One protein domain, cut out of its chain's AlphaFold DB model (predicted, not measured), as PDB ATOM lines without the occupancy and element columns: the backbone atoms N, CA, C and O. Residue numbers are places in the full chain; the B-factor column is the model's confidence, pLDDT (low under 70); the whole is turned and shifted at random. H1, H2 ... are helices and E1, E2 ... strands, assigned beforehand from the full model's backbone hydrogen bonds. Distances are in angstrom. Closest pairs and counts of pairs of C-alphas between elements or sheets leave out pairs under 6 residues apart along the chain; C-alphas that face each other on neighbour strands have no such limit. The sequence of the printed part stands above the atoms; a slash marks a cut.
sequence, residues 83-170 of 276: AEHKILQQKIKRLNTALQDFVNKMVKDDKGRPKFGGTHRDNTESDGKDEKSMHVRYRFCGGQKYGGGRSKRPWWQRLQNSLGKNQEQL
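AT A GLANCE: This is residues 83 to 170 of the 276 residues of an uncharacterized protein of Trypanosoma congolense (strain IL3000) (UniProt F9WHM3). What shape do these coordinates make? A long helix, H1, leads to a small head made of the two-strand hairpin E1 and E2 and the long loop 118 to 134 that joins its strands; from there the chain swings away through the short helix H2 and folds back, so that H3 packs on residues 96 to 99 of H1. The opposite end of H1, residues 83 to 88, sticks out free. What is it built of, and how large is it? The printed part has 88 residues with four named helices and two named strands, in the order H1 E1 E2 H2 H3 H4, mostly helix, and its one sheet, E1 - E2, is antiparallel. It is loose, with a radius of gyration of the C-alphas of 16.6 A and spans of 49 by 33 by 20 A.

IN THESE COORDINATES: Where does the first element run? H1 is residues 83 to 104, 31.3 A from C-alpha 83 at (-72.791, -0.264, 27.427) to C-alpha 104 at (-88.523, 25.601, 35.408). Where are the strands? E1 is residues 114 to 117, 10.2 A long, and E2 is residues 135 to 137, 6.6 A long. Which helices follow? H2 is residues 144 to 147, 5.7 A, and H3 is residues 155 to 163, 12.2 A. H4, residues 167 to 170, is 5.1 A long and ends with C-alpha 170 at (-67.475, 14.743, 35.706).

HOW THE PARTS SIT: What does H1 meet? With residues 96 to 99 alone it touches H3, opposite ways at a steep tilt of 44 degrees; the closest C-alphas are those of Asn 96 and Leu 163, 7.0 A apart. H1 and E1 are near each other, with 5 pairs of C-alphas within 10 A. How do the strands pair? The hairpin E1 and E2 is antiparallel at 169 degrees, with N 116 and O 136 at 2.9 A and N 136 and O 116 at 2.8 A, within hydrogen-bond range. Residues 107 to 108 also pair, antiparallel, with residues 114 to 115 of E1. Where are H2 and H4? H2 touches no helix and is apart from H3. H4 is close to H3 but not clearly touching, with the C-alphas of Ser 162 and Leu 170 closest at 7.5 A, and it is only just apart from H1, closest 8.5 A. What do the helix backbones show? In H1 and H3 every O i to N i+4 pair is within hydrogen-bond range; H2 and H4 are too short for such a pair.

THE WHOLE: How far does it reach? The two C-alphas farthest apart are those of Ala 83 and Lys 145, 50.2 A. Is there a cut, and which link is long? The printed part has no cut, and the link from E1 to E2, 17 residues, is long. Where is confidence low? The mean pLDDT of the printed part is 71.2, and residues 83 to 85, 119 to 133, 139 to 153 and 166 to 170 are under 70.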
ATOM      1  N   ALA A  83     -71.433  -0.699  27.171       61.97
ATOM      2  CA  ALA A  83     -72.791  -0.264  27.427       61.97
ATOM      3  C   ALA A  83     -72.867   0.597  28.705       61.97
ATOM      4  O   ALA A  83     -73.729   1.467  28.788       61.97
ATOM      5  N   GLU A  84     -71.927   0.458  29.646       65.50
ATOM      6  CA  GLU A  84     -71.820   1.299  30.843       65.50
ATOM      7  C   GLU A  84     -71.595   2.777  30.499       65.50
ATOM      8  O   GLU A  84     -72.289   3.634  31.049       65.50
ATOM      9  N   HIS A  85     -70.716   3.086  29.538       66.69
ATOM     10  CA  HIS A  85     -70.470   4.474  29.126       66.69
ATOM     11  C   HIS A  85     -71.704   5.108  28.463       66.69
ATOM     12  O   HIS A  85     -72.127   6.201  28.847       66.69
ATOM     13  N   LYS A  86     -72.355   4.399  27.529       71.50
ATOM     14  CA  LYS A  86     -73.606   4.866  26.896       71.50
ATOM     15  C   LYS A  86     -74.725   5.059  27.923       71.50
ATOM     16  O   LYS A  86     -75.479   6.031  27.863       71.50
ATOM     17  N   ILE A  87     -74.805   4.172  28.911       78.44
ATOM     18  CA  ILE A  87     -75.774   4.269  30.005       78.44
ATOM     19  C   ILE A  87     -75.460   5.435  30.928       78.44
ATOM     20  O   ILE A  87     -76.382   6.105  31.392       78.44
ATOM     21  N   LEU A  88     -74.185   5.704  31.197       77.94
ATOM     22  CA  LEU A  88     -73.772   6.846  31.998       77.94
ATOM     23  C   LEU A  88     -74.140   8.159  31.302       77.94
ATOM     24  O   LEU A  88     -74.751   9.023  31.933       77.94
ATOM     25  N   GLN A  89     -73.878   8.278  29.998       79.25
ATOM     26  CA  GLN A  89     -74.313   9.432  29.207       79.25
ATOM     27  C   GLN A  89     -75.836   9.607  29.249       79.25
ATOM     28  O   GLN A  89     -76.333  10.709  29.490       79.25
ATOM     29  N   GLN A  90     -76.595   8.518  29.103       80.00
ATOM     30  CA  GLN A  90     -78.054   8.552  29.187       80.00
ATOM     31  C   GLN A  90     -78.553   8.962  30.585       80.00
ATOM     32  O   GLN A  90     -79.508   9.732  30.701       80.00
ATOM     33  N   LYS A  91     -77.895   8.491  31.654       81.94
ATOM     34  CA  LYS A  91     -78.192   8.879  33.042       81.94
ATOM     35  C   LYS A  91     -77.903  10.359  33.290       81.94
ATOM     36  O   LYS A  91     -78.742  11.028  33.887       81.94
ATOM     37  N   ILE A  92     -76.773  10.874  32.803       83.94
ATOM     38  CA  ILE A  92     -76.406  12.295  32.910       83.94
ATOM     39  C   ILE A  92     -77.409  13.159  32.147       83.94
ATOM     40  O   ILE A  92     -77.923  14.126  32.704       83.94
ATOM     41  N   LYS A  93     -77.772  12.775  30.916       84.38
ATOM     42  CA  LYS A  93     -78.801  13.475  30.137       84.38
ATOM     43  C   LYS A  93     -80.129  13.525  30.892       84.38
ATOM     44  O   LYS A  93     -80.708  14.597  31.037       84.38
ATOM     45  N   ARG A  94     -80.583  12.388  31.432       83.25
ATOM     46  CA  ARG A  94     -81.819  12.310  32.225       83.25
ATOM     47  C   ARG A  94     -81.751  13.171  33.486       83.25
ATOM     48  O   ARG A  94     -82.739  13.817  33.823       83.25
ATOM     49  N   LEU A  95     -80.608  13.187  34.170       84.88
ATOM     50  CA  LEU A  95     -80.383  14.031  35.341       84.88
ATOM     51  C   LEU A  95     -80.445  15.518  34.975       84.88
ATOM     52  O   LEU A  95     -81.096  16.281  35.682       84.88
ATOM     53  N   ASN A  96     -79.824  15.914  33.864       86.31
ATOM     54  CA  ASN A  96     -79.836  17.294  33.394       86.31
ATOM     55  C   ASN A  96     -81.256  17.744  33.017       86.31
ATOM     56  O   ASN A  96     -81.711  18.785  33.480       86.31
ATOM     57  N   THR A  97     -82.008  16.920  32.276       86.38
ATOM     58  CA  THR A  97     -83.427  17.186  31.985       86.38
ATOM     59  C   THR A  97     -84.249  17.316  33.268       86.38
ATOM     60  O   THR A  97     -84.980  18.285  33.428       86.38
ATOM     61  N   ALA A  98     -84.086  16.397  34.223       84.75
ATOM     62  CA  ALA A  98     -84.815  16.458  35.487       84.75
ATOM     63  C   ALA A  98     -84.462  17.706  36.317       84.75
ATOM     64  O   ALA A  98     -85.318  18.241  37.024       84.75
ATOM     65  N   LEU A  99     -83.211  18.168  36.249       86.56
ATOM     66  CA  LEU A  99     -82.779  19.398  36.903       86.56
ATOM     67  C   LEU A  99     -83.373  20.635  36.222       86.56
ATOM     68  O   LEU A  99     -83.863  21.518  36.918       86.56
ATOM     69  N   GLN A 100     -83.390  20.678  34.891       86.44
ATOM     70  CA  GLN A 100     -84.049  21.737  34.120       86.44
ATOM     71  C   GLN A 100     -85.545  21.806  34.448       86.44
ATOM     72  O   GLN A 100     -86.047  22.869  34.803       86.44
ATOM     73  N   ASP A 101     -86.242  20.668  34.459       86.44
ATOM     74  CA  ASP A 101     -87.657  20.594  34.843       86.44
ATOM     75  C   ASP A 101     -87.892  21.075  36.280       86.44
ATOM     76  O   ASP A 101     -88.893  21.730  36.571       86.44
ATOM     77  N   PHE A 102     -86.975  20.749  37.194       85.88
ATOM     78  CA  PHE A 102     -87.021  21.238  38.567       85.88
ATOM     79  C   PHE A 102     -86.879  22.764  38.623       85.88
ATOM     80  O   PHE A 102     -87.664  23.421  39.308       85.88
ATOM     81  N   VAL A 103     -85.914  23.325  37.889       85.06
ATOM     82  CA  VAL A 103     -85.667  24.770  37.842       85.06
ATOM     83  C   VAL A 103     -86.835  25.517  37.207       85.06
ATOM     84  O   VAL A 103     -87.292  26.506  37.771       85.06
ATOM     85  N   ASN A 104     -87.386  25.002  36.111       85.94
ATOM     86  CA  ASN A 104     -88.523  25.601  35.408       85.94
ATOM     87  C   ASN A 104     -89.804  25.627  36.253       85.94
ATOM     88  O   ASN A 104     -90.655  26.492  36.068       85.94
ATOM     89  N   LYS A 105     -89.945  24.693  37.201       85.50
ATOM     90  CA  LYS A 105     -91.066  24.654  38.151       85.50
ATOM     91  C   LYS A 105     -90.885  25.586  39.350       85.50
ATOM     92  O   LYS A 105     -91.812  25.711  40.150       85.50
ATOM     93  N   MET A 106     -89.722  26.221  39.517       82.75
ATOM     94  CA  MET A 106     -89.557  27.226  40.563       82.75
ATOM     95  C   MET A 106     -90.336  28.489  40.205       82.75
ATOM     96  O   MET A 106     -90.146  29.096  39.155       82.75
ATOM     97  N   VAL A 107     -91.187  28.911  41.130       82.50
ATOM     98  CA  VAL A 107     -91.903  30.181  41.057       82.50
ATOM     99  C   VAL A 107     -91.145  31.239  41.850       82.50
ATOM    100  O   VAL A 107     -90.320  30.922  42.705       82.50
ATOM    101  N   LYS A 108     -91.416  32.516  41.587       81.25
ATOM    102  CA  LYS A 108     -90.961  33.599  42.463       81.25
ATOM    103  C   LYS A 108     -92.028  33.875  43.518       81.25
ATOM    104  O   LYS A 108     -93.220  33.810  43.219       81.25
ATOM    105  N   ASP A 109     -91.601  34.134  44.748       75.56
ATOM    106  CA  ASP A 109     -92.477  34.701  45.772       75.56
ATOM    107  C   ASP A 109     -92.700  36.204  45.540       75.56
ATOM    108  O   ASP A 109     -92.100  36.808  44.648       75.56
ATOM    109  N   ASP A 110     -93.534  36.821  46.371       74.69
ATOM    110  CA  ASP A 110     -93.887  38.244  46.278       74.69
ATOM    111  C   ASP A 110     -92.690  39.191  46.487       74.69
ATOM    112  O   ASP A 110     -92.767  40.379  46.187       74.69
ATOM    113  N   LYS A 111     -91.552  38.671  46.968       74.62
ATOM    114  CA  LYS A 111     -90.280  39.400  47.098       74.62
ATOM    115  C   LYS A 111     -89.287  39.030  45.991       74.62
ATOM    116  O   LYS A 111     -88.098  39.316  46.116       74.62
ATOM    117  N   GLY A 112     -89.744  38.359  44.933       76.12
ATOM    118  CA  GLY A 112     -88.933  37.942  43.792       76.12
ATOM    119  C   GLY A 112     -88.003  36.753  44.057       76.12
ATOM    120  O   GLY A 112     -87.157  36.452  43.213       76.12
ATOM    121  N   ARG A 113     -88.121  36.070  45.204       76.88
ATOM    122  CA  ARG A 113     -87.195  35.001  45.617       76.88
ATOM    123  C   ARG A 113     -87.634  33.640  45.071       76.88
ATOM    124  O   ARG A 113     -88.838  33.382  45.033       76.88
ATOM    125  N   PRO A 114     -86.699  32.740  44.709       78.88
ATOM    126  CA  PRO A 114     -87.055  31.410  44.227       78.88
ATOM    127  C   PRO A 114     -87.797  30.597  45.294       78.88
ATOM    128  O   PRO A 114     -87.347  30.458  46.436       78.88
ATOM    129  N   LYS A 115     -88.929  30.028  44.891       81.44
ATOM    130  CA  LYS A 115     -89.838  29.219  45.695       81.44
ATOM    131  C   LYS A 115     -90.192  27.951  44.920       81.44
ATOM    132  O   LYS A 115     -90.516  28.010  43.739       81.44
ATOM    133  N   PHE A 116     -90.136  26.798  45.579       83.44
ATOM    134  CA  PHE A 116     -90.545  25.521  44.994       83.44
ATOM    135  C   PHE A 116     -91.691  24.914  45.806       83.44
ATOM    136  O   PHE A 116     -91.561  24.765  47.020       83.44
ATOM    137  N   GLY A 117     -92.788  24.551  45.140       79.44
ATOM    138  CA  GLY A 117     -94.030  24.136  45.798       79.44
ATOM    139  C   GLY A 117     -94.888  25.316  46.268       79.44
ATOM    140  O   GLY A 117     -94.538  26.485  46.063       79.44
ATOM    141  N   GLY A 118     -96.012  24.999  46.907       74.81
ATOM    142  CA  GLY A 118     -97.025  25.978  47.287       74.81
ATOM    143  C   GLY A 118     -97.818  26.511  46.096       74.81
ATOM    144  O   GLY A 118     -97.512  26.242  44.932       74.81
ATOM    145  N   THR A 119     -98.823  27.331  46.383       68.75
ATOM    146  CA  THR A 119     -99.557  28.041  45.332       68.75
ATOM    147  C   THR A 119     -98.872  29.359  44.979       68.75
ATOM    148  O   THR A 119     -98.165  29.988  45.782       68.75
ATOM    149  N   HIS A 120     -99.031  29.772  43.724       59.41
ATOM    150  CA  HIS A 120     -98.577  31.078  43.270       59.41
ATOM    151  C   HIS A 120     -99.359  32.162  44.032       59.41
ATOM    152  O   HIS A 120    -100.581  32.075  44.111       59.41
ATOM    153  N   ARG A 121     -98.655  33.170  44.575       60.69
ATOM    154  CA  ARG A 121     -99.193  34.301  45.370       60.69
ATOM    155  C   ARG A 121     -99.598  34.018  46.818       60.69
ATOM    156  O   ARG A 121    -100.077  34.931  47.482       60.69
ATOM    157  N   ASP A 122     -99.398  32.802  47.331       64.06
ATOM    158  CA  ASP A 122     -99.535  32.599  48.773       64.06
ATOM    159  C   ASP A 122     -98.256  33.022  49.516       64.06
ATOM    160  O   ASP A 122     -97.138  32.596  49.179       64.06
ATOM    161  N   ASN A 123     -98.460  33.884  50.512       65.94
ATOM    162  CA  ASN A 123     -97.450  34.479  51.379       65.94
ATOM    163  C   ASN A 123     -97.322  33.773  52.727       65.94
ATOM    164  O   ASN A 123     -96.404  34.112  53.485       65.94
ATOM    165  N   THR A 124     -98.182  32.793  53.011       66.06
ATOM    166  CA  THR A 124     -98.098  31.953  54.210       66.06
ATOM    167  C   THR A 124     -96.687  31.397  54.386       66.06
ATOM    168  O   THR A 124     -96.005  31.038  53.422       66.06
ATOM    169  N   GLU A 125     -96.178  31.417  55.621       65.00
ATOM    170  CA  GLU A 125     -94.903  30.761  55.913       65.00
ATOM    171  C   GLU A 125     -95.049  29.250  55.728       65.00
ATOM    172  O   GLU A 125     -96.142  28.701  55.846       65.00
ATOM    173  N   SER A 126     -93.943  28.581  55.396       68.69
ATOM    174  CA  SER A 126     -93.979  27.138  55.173       68.69
ATOM    175  C   SER A 126     -94.120  26.388  56.492       68.69
ATOM    176  O   SER A 126     -93.120  25.995  57.091       68.69
ATOM    177  N   ASP A 127     -95.354  26.172  56.927       61.62
ATOM    178  CA  ASP A 127     -95.694  25.350  58.089       61.62
ATOM    179  C   ASP A 127     -96.096  23.915  57.707       61.62
ATOM    180  O   ASP A 127     -96.144  23.044  58.572       61.62
ATOM    181  N   GLY A 128     -96.319  23.652  56.412       63.66
ATOM    182  CA  GLY A 128     -96.717  22.342  55.899       63.66
ATOM    183  C   GLY A 128     -98.155  21.945  56.241       63.66
ATOM    184  O   GLY A 128     -98.506  20.792  56.042       63.66
ATOM    185  N   LYS A 129     -98.980  22.864  56.742       56.16
ATOM    186  CA  LYS A 129    -100.374  22.595  57.107       56.16
ATOM    187  C   LYS A 129    -101.266  22.274  55.904       56.16
ATOM    188  O   LYS A 129    -102.206  21.497  56.016       56.16
ATOM    189  N   ASP A 130    -101.012  22.897  54.758       59.59
ATOM    190  CA  ASP A 130    -101.799  22.682  53.546       59.59
ATOM    191  C   ASP A 130    -100.929  22.750  52.282       59.59
ATOM    192  O   ASP A 130     -99.736  23.057  52.323       59.59
ATOM    193  N   GLU A 131    -101.517  22.431  51.124       65.19
ATOM    194  CA  GLU A 131    -100.803  22.466  49.842       65.19
ATOM    195  C   GLU A 131    -100.216  23.852  49.544       65.19
ATOM    196  O   GLU A 131     -99.150  23.954  48.934       65.19
ATOM    197  N   LYS A 132    -100.878  24.926  49.983       69.38
ATOM    198  CA  LYS A 132    -100.438  26.293  49.710       69.38
ATOM    199  C   LYS A 132     -99.219  26.649  50.558       69.38
ATOM    200  O   LYS A 132     -98.292  27.277  50.037       69.38
ATOM    201  N   SER A 133     -99.185  26.176  51.804       65.12
ATOM    202  CA  SER A 133     -98.089  26.369  52.746       65.12
ATOM    203  C   SER A 133     -96.988  25.303  52.640       65.12
ATOM    204  O   SER A 133     -95.913  25.483  53.206       65.12
ATOM    205  N   MET A 134     -97.138  24.249  51.833       74.25
ATOM    206  CA  MET A 134     -96.085  23.250  51.600       74.25
ATOM    207  C   MET A 134     -95.093  23.684  50.505       74.25
ATOM    208  O   MET A 134     -95.230  23.343  49.327       74.25
ATOM    209  N   HIS A 135     -94.056  24.439  50.885       76.25
ATOM    210  CA  HIS A 135     -93.090  24.995  49.930       76.25
ATOM    211  C   HIS A 135     -91.690  25.210  50.515       76.25
ATOM    212  O   HIS A 135     -91.497  25.359  51.713       76.25
ATOM    213  N   VAL A 136     -90.678  25.297  49.651       77.75
ATOM    214  CA  VAL A 136     -89.324  25.727  50.033       77.75
ATOM    215  C   VAL A 136     -89.060  27.106  49.478       77.75
ATOM    216  O   VAL A 136     -89.109  27.308  48.266       77.75
ATOM    217  N   ARG A 137     -88.709  28.039  50.365       75.62
ATOM    218  CA  ARG A 137     -88.178  29.352  49.993       75.62
ATOM    219  C   ARG A 137     -86.659  29.298  50.016       75.62
ATOM    220  O   ARG A 137     -86.057  29.086  51.069       75.62
ATOM    221  N   TYR A 138     -86.033  29.547  48.875       73.56
ATOM    222  CA  TYR A 138     -84.588  29.718  48.811       73.56
ATOM    223  C   TYR A 138     -84.255  31.159  49.203       73.56
ATOM    224  O   TYR A 138     -84.305  32.077  48.385       73.56
ATOM    225  N   ARG A 139     -83.978  31.372  50.494       65.81
ATOM    226  CA  ARG A 139     -83.432  32.639  51.005       65.81
ATOM    227  C   ARG A 139     -81.911  32.663  50.844       65.81
ATOM    228  O   ARG A 139     -81.283  31.626  50.638       65.81
ATOM    229  N   PHE A 140     -81.327  33.850  50.981       57.66
ATOM    230  CA  PHE A 140     -79.883  34.004  51.128       57.66
ATOM    231  C   PHE A 140     -79.425  33.237  52.370       57.66
ATOM    232  O   PHE A 140     -79.710  33.634  53.499       57.66
ATOM    233  N   CYS A 141     -78.750  32.115  52.155       50.56
ATOM    234  CA  CYS A 141     -78.163  31.328  53.225       50.56
ATOM    235  C   CYS A 141     -76.705  31.743  53.389       50.56
ATOM    236  O   CYS A 141     -75.952  31.735  52.424       50.56
ATOM    237  N   GLY A 142     -76.296  32.063  54.615       51.31
ATOM    238  CA  GLY A 142     -74.885  32.241  54.949       51.31
ATOM    239  C   GLY A 142     -74.245  33.548  54.491       51.31
ATOM    240  O   GLY A 142     -73.047  33.549  54.335       51.31
ATOM    241  N   GLY A 143     -74.969  34.649  54.281       49.59
ATOM    242  CA  GLY A 143     -74.321  35.969  54.163       49.59
ATOM    243  C   GLY A 143     -73.958  36.560  55.535       49.59
ATOM    244  O   GLY A 143     -74.582  36.196  56.536       49.59
ATOM    245  N   GLN A 144     -73.028  37.524  55.581       50.44
ATOM    246  CA  GLN A 144     -72.652  38.256  56.809       50.44
ATOM    247  C   GLN A 144     -73.875  38.739  57.610       50.44
ATOM    248  O   GLN A 144     -73.925  38.568  58.824       50.44
ATOM    249  N   LYS A 145     -74.915  39.229  56.922       48.06
ATOM    250  CA  LYS A 145     -76.151  39.761  57.526       48.06
ATOM    251  C   LYS A 145     -77.054  38.718  58.212       48.06
ATOM    252  O   LYS A 145     -77.908  39.098  59.004       48.06
ATOM    253  N   TYR A 146     -76.908  37.424  57.910       48.50
ATOM    254  CA  TYR A 146     -77.849  36.375  58.350       48.50
ATOM    255  C   TYR A 146     -77.174  35.137  58.960       48.50
ATOM    256  O   TYR A 146     -77.829  34.114  59.147       48.50
ATOM    257  N   GLY A 147     -75.873  35.205  59.255       45.84
ATOM    258  CA  GLY A 147     -75.148  34.089  59.873       45.84
ATOM    259  C   GLY A 147     -73.625  34.111  59.736       45.84
ATOM    260  O   GLY A 147     -73.023  33.050  59.845       45.84
ATOM    261  N   GLY A 148     -73.008  35.268  59.456       41.91
ATOM    262  CA  GLY A 148     -71.552  35.454  59.562       41.91
ATOM    263  C   GLY A 148     -70.669  34.620  58.621       41.91
ATOM    264  O   GLY A 148     -69.472  34.534  58.860       41.91
ATOM    265  N   GLY A 149     -71.225  33.988  57.581       54.50
ATOM    266  CA  GLY A 149     -70.487  33.090  56.679       54.50
ATOM    267  C   GLY A 149     -70.327  33.603  55.241       54.50
ATOM    268  O   GLY A 149     -70.711  34.730  54.919       54.50
ATOM    269  N   ARG A 150     -69.787  32.735  54.367       55.31
ATOM    270  CA  ARG A 150     -69.845  32.865  52.899       55.31
ATOM    271  C   ARG A 150     -71.246  32.482  52.400       55.31
ATOM    272  O   ARG A 150     -71.801  31.464  52.834       55.31
ATOM    273  N   SER A 151     -71.789  33.262  51.460       60.28
ATOM    274  CA  SER A 151     -73.076  32.982  50.808       60.28
ATOM    275  C   SER A 151     -73.090  31.555  50.248       60.28
ATOM    276  O   SER A 151     -72.288  31.194  49.386       60.28
ATOM    277  N   LYS A 152     -73.988  30.711  50.757       63.88
ATOM    278  CA  LYS A 152     -74.123  29.312  50.351       63.88
ATOM    279  C   LYS A 152     -75.093  29.216  49.185       63.88
ATOM    280  O   LYS A 152     -76.278  29.527  49.317       63.88
ATOM    281  N   ARG A 153     -74.602  28.694  48.061       68.62
ATOM    282  CA  ARG A 153     -75.437  28.361  46.902       68.62
ATOM    283  C   ARG A 153     -76.379  27.190  47.233       68.62
ATOM    284  O   ARG A 153     -75.935  26.206  47.836       68.62
ATOM    285  N   PRO A 154     -77.658  27.241  46.817       73.75
ATOM    286  CA  PRO A 154     -78.561  26.097  46.849       73.75
ATOM    287  C   PRO A 154     -77.978  24.856  46.156       73.75
ATOM    288  O   PRO A 154     -77.230  24.958  45.182       73.75
ATOM    289  N   TRP A 155     -78.365  23.667  46.628       77.94
ATOM    290  CA  TRP A 155     -77.869  22.384  46.106       77.94
ATOM    291  C   TRP A 155     -78.080  22.231  44.592       77.94
ATOM    292  O   TRP A 155     -77.227  21.671  43.910       77.94
ATOM    293  N   TRP A 156     -79.193  22.744  44.062       81.25
ATOM    294  CA  TRP A 156     -79.545  22.609  42.652       81.25
ATOM    295  C   TRP A 156     -78.674  23.503  41.765       81.25
ATOM    296  O   TRP A 156     -78.288  23.062  40.691       81.25
ATOM    297  N   GLN A 157     -78.281  24.694  42.236       80.19
ATOM    298  CA  GLN A 157     -77.315  25.553  41.535       80.19
ATOM    299  C   GLN A 157     -75.930  24.914  41.519       80.19
ATOM    300  O   GLN A 157     -75.258  24.910  40.495       80.19
ATOM    301  N   ARG A 158     -75.513  24.318  42.645       81.56
ATOM    302  CA  ARG A 158     -74.254  23.562  42.699       81.56
ATOM    303  C   ARG A 158     -74.263  22.417  41.692       81.56
ATOM    304  O   ARG A 158     -73.307  22.268  40.944       81.56
ATOM    305  N   LEU A 159     -75.353  21.651  41.651       82.94
ATOM    306  CA  LEU A 159     -75.506  20.544  40.714       82.94
ATOM    307  C   LEU A 159     -75.535  21.026  39.258       82.94
ATOM    308  O   LEU A 159     -74.894  20.412  38.416       82.94
ATOM    309  N   GLN A 160     -76.229  22.127  38.967       84.38
ATOM    310  CA  GLN A 160     -76.291  22.712  37.628       84.38
ATOM    311  C   GLN A 160     -74.907  23.143  37.147       84.38
ATOM    312  O   GLN A 160     -74.508  22.795  36.040       84.38
ATOM    313  N   ASN A 161     -74.145  23.822  38.005       83.56
ATOM    314  CA  ASN A 161     -72.783  24.235  37.692       83.56
ATOM    315  C   ASN A 161     -71.864  23.031  37.479       83.56
ATOM    316  O   ASN A 161     -71.037  23.052  36.577       83.56
ATOM    317  N   SER A 162     -72.012  21.971  38.281       82.81
ATOM    318  CA  SER A 162     -71.268  20.728  38.068       82.81
ATOM    319  C   SER A 162     -71.622  20.087  36.727       82.81
ATOM    320  O   SER A 162     -70.723  19.726  35.982       82.81
ATOM    321  N   LEU A 163     -72.911  19.989  36.387       80.38
ATOM    322  CA  LEU A 163     -73.375  19.389  35.131       80.38
ATOM    323  C   LEU A 163     -73.055  20.225  33.884       80.38
ATOM    324  O   LEU A 163     -73.096  19.684  32.785       80.38
ATOM    325  N   GLY A 164     -72.756  21.516  34.046       70.81
ATOM    326  CA  GLY A 164     -72.284  22.390  32.971       70.81
ATOM    327  C   GLY A 164     -70.799  22.229  32.634       70.81
ATOM    328  O   GLY A 164     -70.359  22.759  31.618       70.81
ATOM    329  N   LYS A 165     -70.024  21.509  33.457       72.88
ATOM    330  CA  LYS A 165     -68.621  21.181  33.163       72.88
ATOM    331  C   LYS A 165     -68.542  20.034  32.152       72.88
ATOM    332  O   LYS A 165     -69.444  19.196  32.099       72.88
ATOM    333  N   ASN A 166     -67.461  19.989  31.368       61.00
ATOM    334  CA  ASN A 166     -67.252  18.949  30.357       61.00
ATOM    335  C   ASN A 166     -67.406  17.550  30.963       61.00
ATOM    336  O   ASN A 166     -66.993  17.284  32.095       61.00
ATOM    337  N   GLN A 167     -68.019  16.647  30.202       57.22
ATOM    338  CA  GLN A 167     -68.399  15.326  30.690       57.22
ATOM    339  C   GLN A 167     -67.179  14.487  31.100       57.22
ATOM    340  O   GLN A 167     -67.290  13.682  32.025       57.22
ATOM    341  N   GLU A 168     -66.003  14.733  30.506       56.16
ATOM    342  CA  GLU A 168     -64.747  14.110  30.937       56.16
ATOM    343  C   GLU A 168     -64.294  14.572  32.335       56.16
ATOM    344  O   GLU A 168     -63.673  13.798  33.056       56.16
ATOM    345  N   GLN A 169     -64.653  15.786  32.773       54.12
ATOM    346  CA  GLN A 169     -64.336  16.306  34.115       54.12
ATOM    347  C   GLN A 169     -65.301  15.800  35.197       54.12
ATOM    348  O   GLN A 169     -64.982  15.817  36.385       54.12
ATOM    349  N   LEU A 170     -66.498  15.361  34.804       53.22
ATOM    350  CA  LEU A 170     -67.475  14.743  35.706       53.22
ATOM    351  C   LEU A 170     -67.155  13.272  35.980       53.22
ATOM    352  O   LEU A 170     -67.503  12.744  37.036       53.22
TER     353      LEU A 170